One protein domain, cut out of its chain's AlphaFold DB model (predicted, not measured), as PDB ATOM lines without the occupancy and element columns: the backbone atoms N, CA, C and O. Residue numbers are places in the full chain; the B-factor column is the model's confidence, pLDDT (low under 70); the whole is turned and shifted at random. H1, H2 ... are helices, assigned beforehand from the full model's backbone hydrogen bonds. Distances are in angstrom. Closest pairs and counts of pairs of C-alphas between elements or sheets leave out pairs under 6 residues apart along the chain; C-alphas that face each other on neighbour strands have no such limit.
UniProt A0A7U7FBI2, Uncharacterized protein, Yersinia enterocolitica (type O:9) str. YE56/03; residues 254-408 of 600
ATOM      1  N   SER A 254     131.059  60.013 226.005       32.78
ATOM      2  CA  SER A 254     129.812  60.748 225.716       32.78
ATOM      3  C   SER A 254     129.952  62.272 225.870       32.78
ATOM      4  O   SER A 254     129.386  63.012 225.077       32.78
ATOM      5  N   GLY A 255     130.773  62.740 226.818       44.09
ATOM      6  CA  GLY A 255     131.056  64.167 227.032       44.09
ATOM      7  C   GLY A 255     132.115  64.783 226.110       44.09
ATOM      8  O   GLY A 255     132.431  65.961 226.248       44.09
ATOM      9  N   SER A 256     132.713  64.027 225.187       47.81
ATOM     10  CA  SER A 256     133.765  64.553 224.307       47.81
ATOM     11  C   SER A 256     133.222  65.410 223.174       47.81
ATOM     12  O   SER A 256     133.851  66.371 222.743       47.81
ATOM     13  N   VAL A 257     132.015  65.097 222.727       51.66
ATOM     14  CA  VAL A 257     131.348  65.801 221.643       51.66
ATOM     15  C   VAL A 257     130.842  67.166 222.118       51.66
ATOM     16  O   VAL A 257     131.028  68.167 221.429       51.66
ATOM     17  N   ASP A 258     130.289  67.234 223.331       59.03
ATOM     18  CA  ASP A 258     129.911  68.503 223.967       59.03
ATOM     19  C   ASP A 258     131.141  69.359 224.274       59.03
ATOM     20  O   ASP A 258     131.145  70.568 224.036       59.03
ATOM     21  N   ARG A 259     132.231  68.712 224.700       60.62
ATOM     22  CA  ARG A 259     133.526  69.359 224.899       60.62
ATOM     23  C   ARG A 259     134.076  69.947 223.593       60.62
ATOM     24  O   ARG A 259     134.473  71.104 223.591       60.62
ATOM     25  N   ALA A 260     134.027  69.204 222.480       58.28
ATOM     26  CA  ALA A 260     134.429  69.693 221.153       58.28
ATOM     27  C   ALA A 260     133.558  70.859 220.665       58.28
ATOM     28  O   ALA A 260     134.073  71.809 220.084       58.28
ATOM     29  N   LYS A 261     132.251  70.833 220.947       67.94
ATOM     30  CA  LYS A 261     131.347  71.948 220.636       67.94
ATOM     31  C   LYS A 261     131.735  73.213 221.406       67.94
ATOM     32  O   LYS A 261     131.769  74.287 220.818       67.94
ATOM     33  N   GLN A 262     132.019  73.085 222.701       68.19
ATOM     34  CA  GLN A 262     132.491  74.196 223.533       68.19
ATOM     35  C   GLN A 262     133.841  74.744 223.042       68.19
ATOM     36  O   GLN A 262     134.006  75.956 222.979       68.19
ATOM     37  N   ILE A 263     134.767  73.879 222.613       68.25
ATOM     38  CA  ILE A 263     136.038  74.300 221.998       68.25
ATOM     39  C   ILE A 263     135.781  75.079 220.708       68.25
ATOM     40  O   ILE A 263     136.279  76.184 220.568       68.25
ATOM     41  N   ASN A 264     134.951  74.556 219.801       66.31
ATOM     42  CA  ASN A 264     134.639  75.244 218.544       66.31
ATOM     43  C   ASN A 264     133.963  76.601 218.769       66.31
ATOM     44  O   ASN A 264     134.203  77.531 218.009       66.31
ATOM     45  N   LYS A 265     133.116  76.712 219.795       76.19
ATOM     46  CA  LYS A 265     132.494  77.975 220.204       76.19
ATOM     47  C   LYS A 265     133.530  78.992 220.683       76.19
ATOM     48  O   LYS A 265     133.496  80.134 220.246       76.19
ATOM     49  N   LEU A 266     134.476  78.561 221.515       68.50
ATOM     50  CA  LEU A 266     135.607  79.385 221.954       68.50
ATOM     51  C   LEU A 266     136.507  79.798 220.784       68.50
ATOM     52  O   LEU A 266     136.911  80.953 220.702       68.50
ATOM     53  N   THR A 267     136.777  78.884 219.851       65.44
ATOM     54  CA  THR A 267     137.547  79.186 218.639       65.44
ATOM     55  C   THR A 267     136.820  80.184 217.742       65.44
ATOM     56  O   THR A 267     137.429  81.126 217.247       65.44
ATOM     57  N   ALA A 268     135.504  80.037 217.580       73.12
ATOM     58  CA  ALA A 268     134.683  81.002 216.852       73.12
ATOM     59  C   ALA A 268     134.655  82.381 217.532       73.12
ATOM     60  O   ALA A 268     134.551  83.383 216.839       73.12
ATOM     61  N   ALA A 269     134.796  82.427 218.859       66.19
ATOM     62  CA  ALA A 269     134.919  83.652 219.644       66.19
ATOM     63  C   ALA A 269     136.350  84.238 219.655       66.19
ATOM     64  O   ALA A 269     136.640  85.173 220.397       66.19
ATOM     65  N   GLY A 270     137.276  83.695 218.856       58.09
ATOM     66  CA  GLY A 270     138.608  84.273 218.665       58.09
ATOM     67  C   GLY A 270     139.738  83.650 219.479       58.09
ATOM     68  O   GLY A 270     140.818  84.233 219.512       58.09
ATOM     69  N   ALA A 271     139.523  82.498 220.122       58.09
ATOM     70  CA  ALA A 271     140.611  81.691 220.684       58.09
ATOM     71  C   ALA A 271     141.293  80.837 219.599       58.09
ATOM     72  O   ALA A 271     140.629  80.329 218.694       58.09
ATOM     73  N   ASP A 272     142.589  80.563 219.734       58.16
ATOM     74  CA  ASP A 272     143.208  79.471 218.967       58.16
ATOM     75  C   ASP A 272     142.631  78.104 219.403       58.16
ATOM     76  O   ASP A 272     142.158  77.942 220.529       58.16
ATOM     77  N   SER A 273     142.641  77.082 218.545       54.34
ATOM     78  CA  SER A 273     142.043  75.780 218.882       54.34
ATOM     79  C   SER A 273     142.796  75.016 219.974       54.34
ATOM     80  O   SER A 273     142.178  74.292 220.767       54.34
ATOM     81  N   TYR A 274     144.118  75.176 220.072       56.72
ATOM     82  CA  TYR A 274     144.911  74.609 221.160       56.72
ATOM     83  C   TYR A 274     144.741  75.418 222.443       56.72
ATOM     84  O   TYR A 274     144.676  74.839 223.534       56.72
ATOM     85  N   GLU A 275     144.608  76.735 222.317       57.84
ATOM     86  CA  GLU A 275     144.269  77.624 223.424       57.84
ATOM     87  C   GLU A 275     142.884  77.301 223.999       57.84
ATOM     88  O   GLU A 275     142.766  77.072 225.199       57.84
ATOM     89  N   ALA A 276     141.853  77.175 223.164       65.44
ATOM     90  CA  ALA A 276     140.492  76.835 223.570       65.44
ATOM     91  C   ALA A 276     140.436  75.499 224.332       65.44
ATOM     92  O   ALA A 276     139.772  75.386 225.366       65.44
ATOM     93  N   GLN A 277     141.191  74.495 223.873       71.12
ATOM     94  CA  GLN A 277     141.346  73.214 224.567       71.12
ATOM     95  C   GLN A 277     142.011  73.362 225.942       71.12
ATOM     96  O   GLN A 277     141.584  72.726 226.914       71.12
ATOM     97  N   ALA A 278     143.050  74.190 226.040       64.31
ATOM     98  CA  ALA A 278     143.757  74.443 227.288       64.31
ATOM     99  C   ALA A 278     142.919  75.270 228.274       64.31
ATOM    100  O   ALA A 278     142.850  74.916 229.451       64.31
ATOM    101  N   LEU A 279     142.229  76.311 227.802       67.56
ATOM    102  CA  LEU A 279     141.326  77.145 228.593       67.56
ATOM    103  C   LEU A 279     140.175  76.319 229.158       67.56
ATOM    104  O   LEU A 279     139.932  76.352 230.360       67.56
ATOM    105  N   GLN A 280     139.534  75.488 228.336       75.12
ATOM    106  CA  GLN A 280     138.466  74.610 228.808       75.12
ATOM    107  C   GLN A 280     138.961  73.609 229.860       75.12
ATOM    108  O   GLN A 280     138.260  73.332 230.838       75.12
ATOM    109  N   ARG A 281     140.178  73.071 229.701       75.62
ATOM    110  CA  ARG A 281     140.789  72.210 230.719       75.62
ATOM    111  C   ARG A 281     141.047  72.979 232.008       75.62
ATOM    112  O   ARG A 281     140.727  72.468 233.075       75.62
ATOM    113  N   LEU A 282     141.591  74.188 231.919       68.62
ATOM    114  CA  LEU A 282     141.882  75.024 233.079       68.62
ATOM    115  C   LEU A 282     140.609  75.394 233.841       68.62
ATOM    116  O   LEU A 282     140.566  75.180 235.049       68.62
ATOM    117  N   VAL A 283     139.560  75.826 233.137       72.62
ATOM    118  CA  VAL A 283     138.230  76.101 233.703       72.62
ATOM    119  C   VAL A 283     137.699  74.896 234.470       72.62
ATOM    120  O   VAL A 283     137.343  75.023 235.639       72.62
ATOM    121  N   GLN A 284     137.734  73.707 233.857       73.81
ATOM    122  CA  GLN A 284     137.282  72.470 234.501       73.81
ATOM    123  C   GLN A 284     138.129  72.104 235.723       73.81
ATOM    124  O   GLN A 284     137.587  71.736 236.759       73.81
ATOM    125  N   THR A 285     139.458  72.192 235.621       74.44
ATOM    126  CA  THR A 285     140.359  71.800 236.719       74.44
ATOM    127  C   THR A 285     140.320  72.757 237.902       74.44
ATOM    128  O   THR A 285     140.525  72.325 239.031       74.44
ATOM    129  N   LYS A 286     140.072  74.044 237.649       72.56
ATOM    130  CA  LYS A 286     140.024  75.082 238.680       72.56
ATOM    131  C   LYS A 286     138.613  75.361 239.192       72.56
ATOM    132  O   LYS A 286     138.475  76.163 240.105       72.56
ATOM    133  N   GLY A 287     137.593  74.723 238.612       71.62
ATOM    134  CA  GLY A 287     136.196  74.954 238.974       71.62
ATOM    135  C   GLY A 287     135.756  76.400 238.735       71.62
ATOM    136  O   GLY A 287     134.996  76.940 239.529       71.62
ATOM    137  N   ILE A 288     136.274  77.047 237.685       73.25
ATOM    138  CA  ILE A 288     135.900  78.426 237.356       73.25
ATOM    139  C   ILE A 288     134.488  78.403 236.770       73.25
ATOM    140  O   ILE A 288     134.276  77.868 235.684       73.25
ATOM    141  N   ASP A 289     133.534  79.003 237.474       65.00
ATOM    142  CA  ASP A 289     132.155  79.162 237.006       65.00
ATOM    143  C   ASP A 289     131.999  80.473 236.221       65.00
ATOM    144  O   ASP A 289     131.299  81.405 236.614       65.00
ATOM    145  N   ALA A 290     132.770  80.597 235.142       65.06
ATOM    146  CA  ALA A 290     132.712  81.741 234.243       65.06
ATOM    147  C   ALA A 290     132.739  81.260 232.795       65.06
ATOM    148  O   ALA A 290     133.510  80.367 232.423       65.06
ATOM    149  N   ASN A 291     131.886  81.862 231.970       77.19
ATOM    150  CA  ASN A 291     131.750  81.467 230.582       77.19
ATOM    151  C   ASN A 291     132.761  82.212 229.702       77.19
ATOM    152  O   ASN A 291     132.477  83.296 229.197       77.19
ATOM    153  N   ILE A 292     133.930  81.598 229.486       76.81
ATOM    154  CA  ILE A 292     134.977  82.156 228.615       76.81
ATOM    155  C   ILE A 292     134.451  82.417 227.192       76.81
ATOM    156  O   ILE A 292     134.901  83.366 226.562       76.81
ATOM    157  N   GLU A 293     133.477  81.638 226.694       78.00
ATOM    158  CA  GLU A 293     132.859  81.887 225.379       78.00
ATOM    159  C   GLU A 293     132.234  83.284 225.325       78.00
ATOM    160  O   GLU A 293     132.502  84.027 224.388       78.00
ATOM    161  N   ASN A 294     131.457  83.653 226.347       82.56
ATOM    162  CA  ASN A 294     130.794  84.954 226.407       82.56
ATOM    163  C   ASN A 294     131.811  86.090 226.553       82.56
ATOM    164  O   ASN A 294     131.682  87.098 225.874       82.56
ATOM    165  N   VAL A 295     132.844  85.902 227.384       80.25
ATOM    166  CA  VAL A 295     133.936  86.884 227.543       80.25
ATOM    167  C   VAL A 295     134.625  87.146 226.206       80.25
ATOM    168  O   VAL A 295     134.902  88.286 225.855       80.25
ATOM    169  N   PHE A 296     134.906  86.086 225.449       81.56
ATOM    170  CA  PHE A 296     135.594  86.190 224.166       81.56
ATOM    171  C   PHE A 296     134.687  86.778 223.075       81.56
ATOM    172  O   PHE A 296     135.171  87.548 222.252       81.56
ATOM    173  N   GLN A 297     133.386  86.465 223.084       86.06
ATOM    174  CA  GLN A 297     132.400  87.072 222.182       86.06
ATOM    175  C   GLN A 297     132.247  88.574 222.440       86.06
ATOM    176  O   GLN A 297     132.367  89.350 221.497       86.06
ATOM    177  N   ASP A 298     132.065  88.973 223.702       84.69
ATOM    178  CA  ASP A 298     131.969  90.380 224.115       84.69
ATOM    179  C   ASP A 298     133.242  91.149 223.741       84.69
ATOM    180  O   ASP A 298     133.193  92.222 223.141       84.69
ATOM    181  N   LEU A 299     134.410  90.547 223.990       85.06
ATOM    182  CA  LEU A 299     135.685  91.118 223.570       85.06
ATOM    183  C   LEU A 299     135.773  91.282 222.047       85.06
ATOM    184  O   LEU A 299     136.231  92.320 221.579       85.06
ATOM    185  N   GLN A 300     135.353  90.290 221.258       84.44
ATOM    186  CA  GLN A 300     135.385  90.403 219.799       84.44
ATOM    187  C   GLN A 300     134.436  91.469 219.261       84.44
ATOM    188  O   GLN A 300     134.811  92.184 218.334       84.44
ATOM    189  N   GLU A 301     133.241  91.590 219.831       88.81
ATOM    190  CA  GLU A 301     132.287  92.639 219.473       88.81
ATOM    191  C   GLU A 301     132.902  94.019 219.720       88.81
ATOM    192  O   GLU A 301     133.010  94.830 218.798       88.81
ATOM    193  N   LYS A 302     133.459  94.228 220.915       88.56
ATOM    194  CA  LYS A 302     134.109  95.482 221.304       88.56
ATOM    195  C   LYS A 302     135.381  95.778 220.511       88.56
ATOM    196  O   LYS A 302     135.639  96.929 220.169       88.56
ATOM    197  N   LEU A 303     136.179  94.763 220.168       84.56
ATOM    198  CA  LEU A 303     137.316  94.917 219.250       84.56
ATOM    199  C   LEU A 303     136.838  95.289 217.839       84.56
ATOM    200  O   LEU A 303     137.468  96.104 217.161       84.56
ATOM    201  N   GLY A 304     135.712  94.729 217.401       84.50
ATOM    202  CA  GLY A 304     135.035  95.111 216.167       84.50
ATOM    203  C   GLY A 304     134.640  96.587 216.171       84.50
ATOM    204  O   GLY A 304     134.953  97.305 215.223       84.50
ATOM    205  N   GLU A 305     134.028  97.078 217.247       87.69
ATOM    206  CA  GLU A 305     133.682  98.497 217.411       87.69
ATOM    207  C   GLU A 305     134.921  99.398 217.446       87.69
ATOM    208  O   GLU A 305     135.005 100.365 216.687       87.69
ATOM    209  N   LEU A 306     135.929  99.031 218.243       87.31
ATOM    210  CA  LEU A 306     137.197  99.753 218.352       87.31
ATOM    211  C   LEU A 306     137.862  99.944 216.985       87.31
ATOM    212  O   LEU A 306     138.389 101.014 216.682       87.31
ATOM    213  N   THR A 307     137.839  98.902 216.155       83.06
ATOM    214  CA  THR A 307     138.509  98.888 214.849       83.06
ATOM    215  C   THR A 307     137.679  99.502 213.726       83.06
ATOM    216  O   THR A 307     138.259 100.031 212.776       83.06
ATOM    217  N   SER A 308     136.348  99.455 213.818       84.44
ATOM    218  CA  SER A 308     135.442  99.966 212.781       84.44
ATOM    219  C   SER A 308     135.006 101.416 213.000       84.44
ATOM    220  O   SER A 308     134.837 102.145 212.024       84.44
ATOM    221  N   GLN A 309     134.849 101.845 214.252       84.12
ATOM    222  CA  GLN A 309     134.330 103.169 214.619       84.12
ATOM    223  C   GLN A 309     135.402 104.082 215.230       84.12
ATOM    224  O   GLN A 309     135.245 105.305 215.244       84.12
ATOM    225  N   GLY A 310     136.522 103.511 215.686       82.06
ATOM    226  CA  GLY A 310     137.625 104.258 216.276       82.06
ATOM    227  C   GLY A 310     138.248 105.262 215.303       82.06
ATOM    228  O   GLY A 310     138.840 104.899 214.286       82.06
ATOM    229  N   THR A 311     138.176 106.546 215.648       82.19
ATOM    230  CA  THR A 311     138.799 107.647 214.903       82.19
ATOM    231  C   THR A 311     139.753 108.433 215.791       82.19
ATOM    232  O   THR A 311     139.464 108.704 216.951       82.19
ATOM    233  N   PHE A 312     140.922 108.803 215.267       84.50
ATOM    234  CA  PHE A 312     141.882 109.595 216.033       84.50
ATOM    235  C   PHE A 312     141.490 111.070 216.041       84.50
ATOM    236  O   PHE A 312     141.302 111.679 214.982       84.50
ATOM    237  N   ASP A 313     141.432 111.666 217.229       84.75
ATOM    238  CA  ASP A 313     141.333 113.111 217.361       84.75
ATOM    239  C   ASP A 313     142.624 113.755 216.845       84.75
ATOM    240  O   ASP A 313     143.729 113.454 217.303       84.75
ATOM    241  N   LYS A 314     142.485 114.682 215.897       76.19
ATOM    242  CA  LYS A 314     143.608 115.399 215.282       76.19
ATOM    243  C   LYS A 314     144.388 116.274 216.272       76.19
ATOM    244  O   LYS A 314     145.514 116.647 215.961       76.19
ATOM    245  N   LYS A 315     143.802 116.635 217.421       76.56
ATOM    246  CA  LYS A 315     144.410 117.522 218.426       76.56
ATOM    247  C   LYS A 315     145.113 116.767 219.549       76.56
ATOM    248  O   LYS A 315     146.218 117.144 219.915       76.56
ATOM    249  N   THR A 316     144.489 115.724 220.098       76.69
ATOM    250  CA  THR A 316     145.059 114.947 221.220       76.69
ATOM    251  C   THR A 316     145.788 113.684 220.751       76.69
ATOM    252  O   THR A 316     146.537 113.058 221.506       76.69
ATOM    253  N   GLY A 317     145.577 113.273 219.496       78.31
ATOM    254  CA  GLY A 317     146.065 112.005 218.958       78.31
ATOM    255  C   GLY A 317     145.462 110.788 219.663       78.31
ATOM    256  O   GLY A 317     145.982 109.684 219.528       78.31
ATOM    257  N   GLU A 318     144.449 110.970 220.510       85.50
ATOM    258  CA  GLU A 318     143.724 109.902 221.200       85.50
ATOM    259  C   GLU A 318     142.631 109.343 220.306       85.50
ATOM    260  O   GLU A 318     142.086 110.032 219.442       85.50
ATOM    261  N   LEU A 319     142.323 108.073 220.521       86.50
ATOM    262  CA  LEU A 319     141.202 107.421 219.885       86.50
ATOM    263  C   LEU A 319     139.891 107.943 220.476       86.50
ATOM    264  O   LEU A 319     139.771 108.078 221.692       86.50
ATOM    265  N   LYS A 320     138.914 108.213 219.614       86.06
ATOM    266  CA  LYS A 320     137.534 108.568 219.948       86.06
ATOM    267  C   LYS A 320     136.565 107.689 219.170       86.06
ATOM    268  O   LYS A 320     136.839 107.311 218.033       86.06
ATOM    269  N   GLY A 321     135.417 107.398 219.780       79.44
ATOM    270  CA  GLY A 321     134.339 106.647 219.131       79.44
ATOM    271  C   GLY A 321     134.633 105.160 218.913       79.44
ATOM    272  O   GLY A 321     133.970 104.546 218.095       79.44
ATOM    273  N   GLY A 322     135.606 104.572 219.617       79.69
ATOM    274  CA  GLY A 322     135.949 103.147 219.518       79.69
ATOM    275  C   GLY A 322     135.229 102.255 220.537       79.69
ATOM    276  O   GLY A 322     135.797 101.251 220.963       79.69
ATOM    277  N   GLY A 323     134.037 102.653 220.988       85.81
ATOM    278  CA  GLY A 323     133.269 101.928 222.006       85.81
ATOM    279  C   GLY A 323     133.961 101.860 223.375       85.81
ATOM    280  O   GLY A 323     134.788 102.711 223.720       85.81
ATOM    281  N   GLU A 324     133.631 100.827 224.151       87.19
ATOM    282  CA  GLU A 324     134.088 100.633 225.540       87.19
ATOM    283  C   GLU A 324     135.599 100.362 225.670       87.19
ATOM    284  O   GLU A 324     136.186 100.604 226.723       87.19
ATOM    285  N   LEU A 325     136.269  99.927 224.593       89.81
ATOM    286  CA  LEU A 325     137.722  99.704 224.580       89.81
ATOM    287  C   LEU A 325     138.536 100.965 224.252       89.81
ATOM    288  O   LEU A 325     139.764 100.892 224.169       89.81
ATOM    289  N   THR A 326     137.891 102.120 224.068       89.44
ATOM    290  CA  THR A 326     138.583 103.380 223.747       89.44
ATOM    291  C   THR A 326     139.615 103.741 224.821       89.44
ATOM    292  O   THR A 326     140.765 104.043 224.492       89.44
ATOM    293  N   ASP A 327     139.239 103.636 226.096       89.31
ATOM    294  CA  ASP A 327     140.123 103.963 227.220       89.31
ATOM    295  C   ASP A 327     141.210 102.898 227.401       89.31
ATOM    296  O   ASP A 327     142.379 103.230 227.594       89.31
ATOM    297  N   VAL A 328     140.871 101.617 227.206       89.50
ATOM    298  CA  VAL A 328     141.849 100.515 227.169       89.50
ATOM    299  C   VAL A 328     142.916 100.782 226.103       89.50
ATOM    300  O   VAL A 328     144.111 100.641 226.362       89.50
ATOM    301  N   TYR A 329     142.511 101.211 224.905       90.06
ATOM    302  CA  TYR A 329     143.438 101.554 223.835       90.06
ATOM    303  C   TYR A 329     144.324 102.748 224.202       90.06
ATOM    304  O   TYR A 329     145.551 102.652 224.114       90.06
ATOM    305  N   ASN A 330     143.715 103.865 224.602       91.31
ATOM    306  CA  ASN A 330     144.418 105.118 224.865       91.31
ATOM    307  C   ASN A 330     145.389 105.011 226.042       91.31
ATOM    308  O   ASN A 330     146.488 105.561 225.963       91.31
ATOM    309  N   ASP A 331     145.018 104.262 227.078       91.00
ATOM    310  CA  ASP A 331     145.797 104.171 228.307       91.00
ATOM    311  C   ASP A 331     146.806 103.031 228.310       91.00
ATOM    312  O   ASP A 331     147.825 103.144 228.987       91.00
ATOM    313  N   LEU A 332     146.533 101.921 227.612       87.81
ATOM    314  CA  LEU A 332     147.381 100.726 227.678       87.81
ATOM    315  C   LEU A 332     148.135 100.448 226.381       87.81
ATOM    316  O   LEU A 332     149.274  99.995 226.429       87.81
ATOM    317  N   PHE A 333     147.544 100.698 225.217       86.50
ATOM    318  CA  PHE A 333     148.131 100.287 223.938       86.50
ATOM    319  C   PHE A 333     148.842 101.435 223.217       86.50
ATOM    320  O   PHE A 333     150.006 101.296 222.831       86.50
ATOM    321  N   LYS A 334     148.192 102.596 223.094       89.56
ATOM    322  CA  LYS A 334     148.755 103.795 222.459       89.56
ATOM    323  C   LYS A 334     150.091 104.239 223.081       89.56
ATOM    324  O   LYS A 334     151.011 104.505 222.304       89.56
ATOM    325  N   PRO A 335     150.278 104.292 224.421       88.50
ATOM    326  CA  PRO A 335     151.526 104.781 225.018       88.50
ATOM    327  C   PRO A 335     152.729 103.879 224.726       88.50
ATOM    328  O   PRO A 335     153.872 104.320 224.796       88.50
ATOM    329  N   LEU A 336     152.466 102.616 224.385       83.69
ATOM    330  CA  LEU A 336     153.472 101.618 224.032       83.69
ATOM    331  C   LEU A 336     153.616 101.444 222.511       83.69
ATOM    332  O   LEU A 336     154.325 100.549 222.060       83.69
ATOM    333  N   GLY A 337     152.976 102.313 221.720       82.00
ATOM    334  CA  GLY A 337     153.149 102.384 220.270       82.00
ATOM    335  C   GLY A 337     152.327 101.380 219.459       82.00
ATOM    336  O   GLY A 337     152.587 101.229 218.267       82.00
ATOM    337  N   TYR A 338     151.342 100.706 220.056       81.56
ATOM    338  CA  TYR A 338     150.445  99.819 219.311       81.56
ATOM    339  C   TYR A 338     149.477 100.623 218.445       81.56
ATOM    340  O   TYR A 338     148.878 101.594 218.908       81.56
ATOM    341  N   SER A 339     149.269 100.185 217.203       84.31
ATOM    342  CA  SER A 339     148.200 100.713 216.358       84.31
ATOM    343  C   SER A 339     146.912  99.901 216.509       84.31
ATOM    344  O   SER A 339     146.932  98.715 216.843       84.31
ATOM    345  N   ILE A 340     145.770 100.504 216.163       83.88
ATOM    346  CA  ILE A 340     144.476  99.797 216.075       83.88
ATOM    347  C   ILE A 340     144.570  98.579 215.146       83.88
ATOM    348  O   ILE A 340     143.962  97.545 215.404       83.88
ATOM    349  N   LYS A 341     145.368  98.670 214.074       82.06
ATOM    350  CA  LYS A 341     145.576  97.559 213.134       82.06
ATOM    351  C   LYS A 341     146.358  96.402 213.745       82.06
ATOM    352  O   LYS A 341     146.182  95.275 213.291       82.06
ATOM    353  N   ASP A 342     147.231  96.669 214.712       78.25
ATOM    354  CA  ASP A 342     147.965  95.617 215.417       78.25
ATOM    355  C   ASP A 342     147.030  94.880 216.369       78.25
ATOM    356  O   ASP A 342     147.024  93.655 216.395       78.25
ATOM    357  N   ILE A 343     146.162  95.625 217.053       76.00
ATOM    358  CA  ILE A 343     145.126  95.083 217.937       76.00
ATOM    359  C   ILE A 343     144.094  94.266 217.156       76.00
ATOM    360  O   ILE A 343     143.746  93.171 217.578       76.00
ATOM    361  N   ALA A 344     143.674  94.732 215.977       74.56
ATOM    362  CA  ALA A 344     142.731  94.022 215.107       74.56
ATOM    363  C   ALA A 344     143.220  92.635 214.651       74.56
ATOM    364  O   ALA A 344     142.425  91.812 214.205       74.56
ATOM    365  N   LYS A 345     144.536  92.394 214.690       73.62
ATOM    366  CA  LYS A 345     145.148  91.118 214.300       73.62
ATOM    367  C   LYS A 345     145.353  90.169 215.475       73.62
ATOM    368  O   LYS A 345     145.680  89.011 215.231       73.62
ATOM    369  N   MET A 346     145.223  90.652 216.709       66.31
ATOM    370  CA  MET A 346     145.381  89.825 217.897       66.31
ATOM    371  C   MET A 346     144.177  88.898 218.038       66.31
ATOM    372  O   MET A 346     143.030  89.310 217.863       66.31
ATOM    373  N   SER A 347     144.439  87.646 218.394       65.50
ATOM    374  CA  SER A 347     143.411  86.786 218.975       65.50
ATOM    375  C   SER A 347     142.917  87.363 220.305       65.50
ATOM    376  O   SER A 347     143.602  88.159 220.957       65.50
ATOM    377  N   SER A 348     141.739  86.931 220.748       72.69
ATOM    378  CA  SER A 348     141.151  87.374 222.018       72.69
ATOM    379  C   SER A 348     142.089  87.085 223.202       72.69
ATOM    380  O   SER A 348     142.271  87.925 224.081       72.69
ATOM    381  N   GLY A 349     142.762  85.929 223.190       64.75
ATOM    382  CA  GLY A 349     143.758  85.559 224.197       64.75
ATOM    383  C   GLY A 349     145.015  86.430 224.165       64.75
ATOM    384  O   GLY A 349     145.469  86.901 225.212       64.75
ATOM    385  N   GLU A 350     145.556  86.699 222.974       65.81
ATOM    386  CA  GLU A 350     146.709  87.595 222.800       65.81
ATOM    387  C   GLU A 350     146.397  89.015 223.264       65.81
ATOM    388  O   GLU A 350     147.215  89.616 223.960       65.81
ATOM    389  N   PHE A 351     145.205  89.531 222.952       77.25
ATOM    390  CA  PHE A 351     144.772  90.846 223.409       77.25
ATOM    391  C   PHE A 351     144.748  90.928 224.938       77.25
ATOM    392  O   PHE A 351     145.325  91.850 225.510       77.25
ATOM    393  N   ILE A 352     144.149  89.940 225.615       75.69
ATOM    394  CA  ILE A 352     144.079  89.897 227.085       75.69
ATOM    395  C   ILE A 352     145.486  89.839 227.690       75.69
ATOM    396  O   ILE A 352     145.797  90.576 228.628       75.69
ATOM    397  N   VAL A 353     146.361  88.981 227.157       75.38
ATOM    398  CA  VAL A 353     147.752  88.884 227.616       75.38
ATOM    399  C   VAL A 353     148.475  90.218 227.436       75.38
ATOM    400  O   VAL A 353     149.112  90.702 228.377       75.38
ATOM    401  N   GLN A 354     148.339  90.840 226.266       74.69
ATOM    402  CA  GLN A 354     148.996  92.101 225.953       74.69
ATOM    403  C   GLN A 354     148.463  93.250 226.810       74.69
ATOM    404  O   GLN A 354     149.252  94.043 227.318       74.69
ATOM    405  N   MET A 355     147.154  93.300 227.062       82.19
ATOM    406  CA  MET A 355     146.525  94.267 227.960       82.19
ATOM    407  C   MET A 355     147.144  94.200 229.364       82.19
ATOM    408  O   MET A 355     147.536  95.226 229.927       82.19
ATOM    409  N   LYS A 356     147.328  92.991 229.912       74.38
ATOM    410  CA  LYS A 356     147.947  92.792 231.236       74.38
ATOM    411  C   LYS A 356     149.435  93.140 231.254       74.38
ATOM    412  O   LYS A 356     149.921  93.713 232.230       74.38
ATOM    413  N   LEU A 357     150.168  92.806 230.191       75.44
ATOM    414  CA  LEU A 357     151.576  93.186 230.046       75.44
ATOM    415  C   LEU A 357     151.741  94.705 229.984       75.44
ATOM    416  O   LEU A 357     152.598  95.252 230.676       75.44
ATOM    417  N   ASN A 358     150.889  95.376 229.214       81.06
ATOM    418  CA  ASN A 358     150.894  96.821 229.050       81.06
ATOM    419  C   ASN A 358     150.568  97.532 230.365       81.06
ATOM    420  O   ASN A 358     151.302  98.426 230.779       81.06
ATOM    421  N   ALA A 359     149.539  97.074 231.081       82.44
ATOM    422  CA  ALA A 359     149.202  97.604 232.398       82.44
ATOM    423  C   ALA A 359     150.366  97.461 233.394       82.44
ATOM    424  O   ALA A 359     150.659  98.389 234.149       82.44
ATOM    425  N   LYS A 360     151.092  96.336 233.356       80.94
ATOM    426  CA  LYS A 360     152.298  96.134 234.171       80.94
ATOM    427  C   LYS A 360     153.447  97.056 233.750       80.94
ATOM    428  O   LYS A 360     154.099  97.633 234.618       80.94
ATOM    429  N   ALA A 361     153.698  97.203 232.450       76.75
ATOM    430  CA  ALA A 361     154.756  98.062 231.914       76.75
ATOM    431  C   ALA A 361     154.525  99.540 232.267       76.75
ATOM    432  O   ALA A 361     155.460 100.245 232.642       76.75
ATOM    433  N   LEU A 362     153.265  99.974 232.233       89.12
ATOM    434  CA  LEU A 362     152.830 101.327 232.578       89.12
ATOM    435  C   LEU A 362     152.575 101.519 234.082       89.12
ATOM    436  O   LEU A 362     152.101 102.574 234.490       89.12
ATOM    437  N   LYS A 363     152.911 100.520 234.913       90.56
ATOM    438  CA  LYS A 363     152.782 100.548 236.381       90.56
ATOM    439  C   LYS A 363     151.363 100.878 236.877       90.56
ATOM    440  O   LYS A 363     151.209 101.489 237.932       90.56
ATOM    441  N   LYS A 364     150.335 100.445 236.145       87.31
ATOM    442  CA  LYS A 364     148.925 100.611 236.527       87.31
ATOM    443  C   LYS A 364     148.616  99.820 237.796       87.31
ATOM    444  O   LYS A 364     149.031  98.664 237.935       87.31
ATOM    445  N   SER A 365     147.877 100.438 238.709       86.25
ATOM    446  CA  SER A 365     147.431  99.834 239.963       86.25
ATOM    447  C   SER A 365     146.480  98.654 239.725       86.25
ATOM    448  O   SER A 365     145.898  98.497 238.653       86.25
ATOM    449  N   ALA A 366     146.283  97.815 240.745       77.94
ATOM    450  CA  ALA A 366     145.344  96.694 240.660       77.94
ATOM    451  C   ALA A 366     143.885  97.150 240.450       77.94
ATOM    452  O   ALA A 366     143.104  96.434 239.829       77.94
ATOM    453  N   ALA A 367     143.524  98.336 240.954       82.12
ATOM    454  CA  ALA A 367     142.201  98.922 240.754       82.12
ATOM    455  C   ALA A 367     142.002  99.372 239.301       82.12
ATOM    456  O   ALA A 367     140.979  99.053 238.704       82.12
ATOM    457  N   GLU A 368     143.005 100.027 238.707       84.31
ATOM    458  CA  GLU A 368     142.987 100.389 237.284       84.31
ATOM    459  C   GLU A 368     142.970  99.141 236.394       84.31
ATOM    460  O   GLU A 368     142.199  99.069 235.448       84.31
ATOM    461  N   GLN A 369     143.760  98.113 236.724       82.06
ATOM    462  CA  GLN A 369     143.732  96.842 235.994       82.06
ATOM    463  C   GLN A 369     142.353  96.189 236.022       82.06
ATOM    464  O   GLN A 369     141.878  95.748 234.980       82.06
ATOM    465  N   ARG A 370     141.693  96.162 237.187       82.00
ATOM    466  CA  ARG A 370     140.313  95.679 237.275       82.00
ATOM    467  C   ARG A 370     139.365  96.524 236.448       82.00
ATOM    468  O   ARG A 370     138.555  95.942 235.754       82.00
ATOM    469  N   TYR A 371     139.482  97.849 236.481       87.00
ATOM    470  CA  TYR A 371     138.654  98.717 235.647       87.00
ATOM    471  C   TYR A 371     138.753  98.329 234.164       87.00
ATOM    472  O   TYR A 371     137.728  98.074 233.541       87.00
ATOM    473  N   TYR A 372     139.968  98.170 233.629       86.94
ATOM    474  CA  TYR A 372     140.158  97.733 232.243       86.94
ATOM    475  C   TYR A 372     139.646  96.304 231.993       86.94
ATOM    476  O   TYR A 372     139.078  96.040 230.941       86.94
ATOM    477  N   GLU A 373     139.795  95.376 232.940       81.62
ATOM    478  CA  GLU A 373     139.218  94.031 232.808       81.62
ATOM    479  C   GLU A 373     137.676  94.056 232.823       81.62
ATOM    480  O   GLU A 373     137.057  93.345 232.042       81.62
ATOM    481  N   GLU A 374     137.046  94.906 233.632       84.69
ATOM    482  CA  GLU A 374     135.582  95.063 233.701       84.69
ATOM    483  C   GLU A 374     135.000  95.757 232.457       84.69
ATOM    484  O   GLU A 374     133.838  95.531 232.124       84.69
ATOM    485  N   THR A 375     135.799  96.520 231.692       82.69
ATOM    486  CA  THR A 375     135.372  96.958 230.342       82.69
ATOM    487  C   THR A 375     135.112  95.775 229.408       82.69
ATOM    488  O   THR A 375     134.459  95.924 228.382       82.69
ATOM    489  N   ILE A 376     135.585  94.579 229.766       81.00
ATOM    490  CA  ILE A 376     135.329  93.313 229.079       81.00
ATOM    491  C   ILE A 376     134.487  92.432 230.019       81.00
ATOM    492  O   ILE A 376     134.835  91.292 230.309       81.00
ATOM    493  N   ASN A 377     133.403  93.006 230.551       77.12
ATOM    494  CA  ASN A 377     132.346  92.384 231.355       77.12
ATOM    495  C   ASN A 377     132.854  91.340 232.379       77.12
ATOM    496  O   ASN A 377     133.292  91.687 233.468       77.12
ATOM    497  N   ASP A 378     132.862  90.050 232.030       76.00
ATOM    498  CA  ASP A 378     133.260  88.955 232.928       76.00
ATOM    499  C   ASP A 378     134.768  88.613 232.901       76.00
ATOM    500  O   ASP A 378     135.207  87.629 233.515       76.00
ATOM    501  N   LEU A 379     135.596  89.385 232.192       79.31
ATOM    502  CA  LEU A 379     137.019  89.092 232.027       79.31
ATOM    503  C   LEU A 379     137.750  89.058 233.366       79.31
ATOM    504  O   LEU A 379     138.613  88.200 233.542       79.31
ATOM    505  N   SER A 380     137.386  89.897 234.336       81.50
ATOM    506  CA  SER A 380     138.013  89.916 235.667       81.50
ATOM    507  C   SER A 380     137.946  88.562 236.393       81.50
ATOM    508  O   SER A 380     138.823  88.229 237.196       81.50
ATOM    509  N   ARG A 381     136.959  87.717 236.061       79.69
ATOM    510  CA  ARG A 381     136.787  86.367 236.625       79.69
ATOM    511  C   ARG A 381     137.737  85.335 236.020       79.69
ATOM    512  O   ARG A 381     138.045  84.329 236.659       79.69
ATOM    513  N   VAL A 382     138.199  85.562 234.791       72.69
ATOM    514  CA  VAL A 382     139.028  84.613 234.022       72.69
ATOM    515  C   VAL A 382     140.415  85.161 233.691       72.69
ATOM    516  O   VAL A 382     141.296  84.397 233.295       72.69
ATOM    517  N   SER A 383     140.665  86.449 233.930       68.88
ATOM    518  CA  SER A 383     141.924  87.140 233.638       68.88
ATOM    519  C   SER A 383     143.114  86.503 234.356       68.88
ATOM    520  O   SER A 383     144.238  86.508 233.845       68.88
ATOM    521  N   GLY A 384     142.883  85.890 235.522       72.06
ATOM    522  CA  GLY A 384     143.879  85.121 236.269       72.06
ATOM    523  C   GLY A 384     144.483  83.950 235.481       72.06
ATOM    524  O   GLY A 384     145.626  83.576 235.737       72.06
ATOM    525  N   LEU A 385     143.772  83.406 234.485       68.75
ATOM    526  CA  LEU A 385     144.297  82.371 233.584       68.75
ATOM    527  C   LEU A 385     145.403  82.906 232.662       68.75
ATOM    528  O   LEU A 385     146.327  82.168 232.317       68.75
ATOM    529  N   PHE A 386     145.336  84.192 232.319       69.88
ATOM    530  CA  PHE A 386     146.263  84.887 231.422       69.88
ATOM    531  C   PHE A 386     147.388  85.621 232.164       69.88
ATOM    532  O   PHE A 386     148.225  86.280 231.547       69.88
ATOM    533  N   ALA A 387     147.434  85.510 233.496       68.44
ATOM    534  CA  ALA A 387     148.528  86.050 234.294       68.44
ATOM    535  C   ALA A 387     149.891  85.471 233.864       68.44
ATOM    536  O   ALA A 387     149.975  84.389 233.276       68.44
ATOM    537  N   ASP A 388     150.963  86.209 234.163       67.06
ATOM    538  CA  ASP A 388     152.344  85.831 233.835       67.06
ATOM    539  C   ASP A 388     152.541  85.467 232.357       67.06
ATOM    540  O   ASP A 388     153.136  84.438 232.034       67.06
ATOM    541  N   ASN A 389     152.029  86.305 231.450       56.62
ATOM    542  CA  ASN A 389     152.127  86.094 230.003       56.62
ATOM    543  C   ASN A 389     151.466  84.777 229.539       56.62
ATOM    544  O   ASN A 389     152.025  84.031 228.738       56.62
ATOM    545  N   GLY A 390     150.320  84.420 230.131       55.12
ATOM    546  CA  GLY A 390     149.599  83.190 229.792       55.12
ATOM    547  C   GLY A 390     150.354  81.899 230.125       55.12
ATOM    548  O   GLY A 390     150.029  80.838 229.585       55.12
ATOM    549  N   LYS A 391     151.355  81.934 231.019       61.47
ATOM    550  CA  LYS A 391     152.211  80.778 231.350       61.47
ATOM    551  C   LYS A 391     151.413  79.526 231.716       61.47
ATOM    552  O   LYS A 391     151.819  78.422 231.362       61.47
ATOM    553  N   GLN A 392     150.281  79.673 232.403       61.94
ATOM    554  CA  GLN A 392     149.424  78.540 232.763       61.94
ATOM    555  C   GLN A 392     148.735  77.913 231.546       61.94
ATOM    556  O   GLN A 392     148.723  76.685 231.426       61.94
ATOM    557  N   VAL A 393     148.223  78.734 230.628       58.75
ATOM    558  CA  VAL A 393     147.651  78.279 229.352       58.75
ATOM    559  C   VAL A 393     148.731  77.574 228.536       58.75
ATOM    560  O   VAL A 393     148.573  76.405 228.195       58.75
ATOM    561  N   ILE A 394     149.892  78.207 228.346       57.78
ATOM    562  CA  ILE A 394     151.026  77.650 227.588       57.78
ATOM    563  C   ILE A 394     151.527  76.330 228.192       57.78
ATOM    564  O   ILE A 394     151.787  75.373 227.462       57.78
ATOM    565  N   ASN A 395     151.657  76.237 229.517       59.41
ATOM    566  CA  ASN A 395     152.071  75.000 230.183       59.41
ATOM    567  C   ASN A 395     151.034  73.889 230.012       59.41
ATOM    568  O   ASN A 395     151.407  72.737 229.803       59.41
ATOM    569  N   THR A 396     149.748  74.233 230.047       58.56
ATOM    570  CA  THR A 396     148.663  73.277 229.803       58.56
ATOM    571  C   THR A 396     148.681  72.790 228.356       58.56
ATOM    572  O   THR A 396     148.571  71.588 228.127       58.56
ATOM    573  N   ILE A 397     148.921  73.679 227.386       55.88
ATOM    574  CA  ILE A 397     149.131  73.312 225.978       55.88
ATOM    575  C   ILE A 397     150.311  72.339 225.857       55.88
ATOM    576  O   ILE A 397     150.174  71.273 225.260       55.88
ATOM    577  N   LYS A 398     151.463  72.660 226.460       52.25
ATOM    578  CA  LYS A 398     152.660  71.801 226.433       52.25
ATOM    579  C   LYS A 398     152.408  70.431 227.063       52.25
ATOM    580  O   LYS A 398     152.806  69.427 226.477       52.25
ATOM    581  N   ASP A 399     151.735  70.382 228.211       58.56
ATOM    582  CA  ASP A 399     151.379  69.141 228.908       58.56
ATOM    583  C   ASP A 399     150.410  68.280 228.086       58.56
ATOM    584  O   ASP A 399     150.603  67.076 227.925       58.56
ATOM    585  N   MET A 400     149.382  68.896 227.504       54.88
ATOM    586  CA  MET A 400     148.424  68.189 226.657       54.88
ATOM    587  C   MET A 400     149.067  67.712 225.354       54.88
ATOM    588  O   MET A 400     148.777  66.605 224.901       54.88
ATOM    589  N   LYS A 401     149.958  68.508 224.757       50.09
ATOM    590  CA  LYS A 401     150.680  68.149 223.532       50.09
ATOM    591  C   LYS A 401     151.668  67.011 223.776       50.09
ATOM    592  O   LYS A 401     151.671  66.055 223.006       50.09
ATOM    593  N   SER A 402     152.451  67.064 224.857       46.38
ATOM    594  CA  SER A 402     153.415  66.005 225.204       46.38
ATOM    595  C   SER A 402     152.730  64.672 225.509       46.38
ATOM    596  O   SER A 402     153.253  63.613 225.174       46.38
ATOM    597  N   LYS A 403     151.518  64.720 226.072       49.78
ATOM    598  CA  LYS A 403     150.690  63.540 226.349       49.78
ATOM    599  C   LYS A 403     149.866  63.068 225.148       49.78
ATOM    600  O   LYS A 403     149.104  62.113 225.294       49.78
ATOM    601  N   GLY A 404     149.965  63.733 223.992       47.53
ATOM    602  CA  GLY A 404     149.142  63.432 222.820       47.53
ATOM    603  C   GLY A 404     147.647  63.507 223.137       47.53
ATOM    604  O   GLY A 404     146.904  62.602 222.784       47.53
ATOM    605  N   GLN A 405     147.222  64.525 223.886       56.53
ATOM    606  CA  GLN A 405     145.835  64.755 224.314       56.53
ATOM    607  C   GLN A 405     145.163  65.904 223.556       56.53
ATOM    608  O   GLN A 405     143.958  66.095 223.709       56.53
ATOM    609  N   MET A 406     145.926  66.666 222.769       54.78
ATOM    610  CA  MET A 406     145.383  67.729 221.927       54.78
ATOM    611  C   MET A 406     144.810  67.173 220.634       54.78
ATOM    612  O   MET A 406     145.382  66.274 220.015       54.78
ATOM    613  N   LEU A 407     143.684  67.747 220.239       54.28
ATOM    614  CA  LEU A 407     143.036  67.511 218.965       54.28
ATOM    615  C   LEU A 407     143.420  68.601 217.975       54.28
ATOM    616  O   LEU A 407     143.583  69.756 218.366       54.28
ATOM    617  N   THR A 408     143.524  68.232 216.703       53.06
ATOM    618  CA  THR A 408     143.653  69.201 215.606       53.06
ATOM    619  C   THR A 408     142.293  69.791 215.228       53.06
ATOM    620  O   THR A 408     141.243  69.249 215.597       53.06
TER     621      THR A 408
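This is residues 254 to 408 of the 600 residues of an uncharacterized protein of Yersinia enterocolitica (type O:9) str. YE56/03 (UniProt A0A7U7FBI2). H1 and H3 follow each other nearly in line as the long base of a helical body; H2 packs at a steep tilt on residues 262 to 267 of H1, H4 makes a corner with H3, its residues 323 to 326 meeting residues 302 to 309, and H8 packs on H2 and H6 on H4. H6 and H8 also pack on each other, and a loop of residues 310 to 322 makes one end. The printed part has 155 residues with eight named helices, H1 to H8 in order, and no named strand: all helix. It is compact, with a radius of gyration of the C-alphas of 16.2 A, and only just elongated, spanning 58 by 29 by 25 A.

H1, residues 254 to 268, begins with C-alpha 254 at (129.812, 60.748, 225.716) and measures 22.6 A. H2 is 273 to 286. H3, 292 to 309, measures 25.3 A. H4 is 323 to 336, H5 340 to 343, H6 348 to 361 and H7 366 to 374. H8, 379 to 402, measures 29.1 A and ends with C-alpha 402 at (153.415, 66.005, 225.204); it has a kink of 76 degrees near residue 391.

H3 is the hub, touching five helices. H1 touches it at a shallow tilt of 15 degrees, the same way, the closest C-alphas being Leu 266 and Glu 293, 5.1 A. H4 is about perpendicular to H3 at 80 degrees, touching at the C-alphas of Glu 305 and Gly 323, 5.7 A. H5 touches H3 at Thr 307 and Ile 340, C-alphas 6.2 A apart. H2 and H8 touch at Ala 278 and Thr 396, C-alphas 5.6 A apart. H6 touches H8, the C-alphas of Val 353 and Asn 389 being 5.7 A apart. H7 and H8 touch only at the corner, at Glu 373 and Ser 380, C-alphas 5.2 A apart. O i to N i+4 pairs are within hydrogen-bond range throughout H2, H3, H6 and H7, but 10 of 11 in H1, 5 of 10 in H4 and 12 of 20 in H8; H5 is too short for one.

The farthest C-alphas, Ser 254 and Lys 315, are 59.1 A apart. The printed part has no cut, and H3 to H4 is the one long link. Mean pLDDT of the printed part is 73.7, with 55 residues under 70, among them 385 to 408.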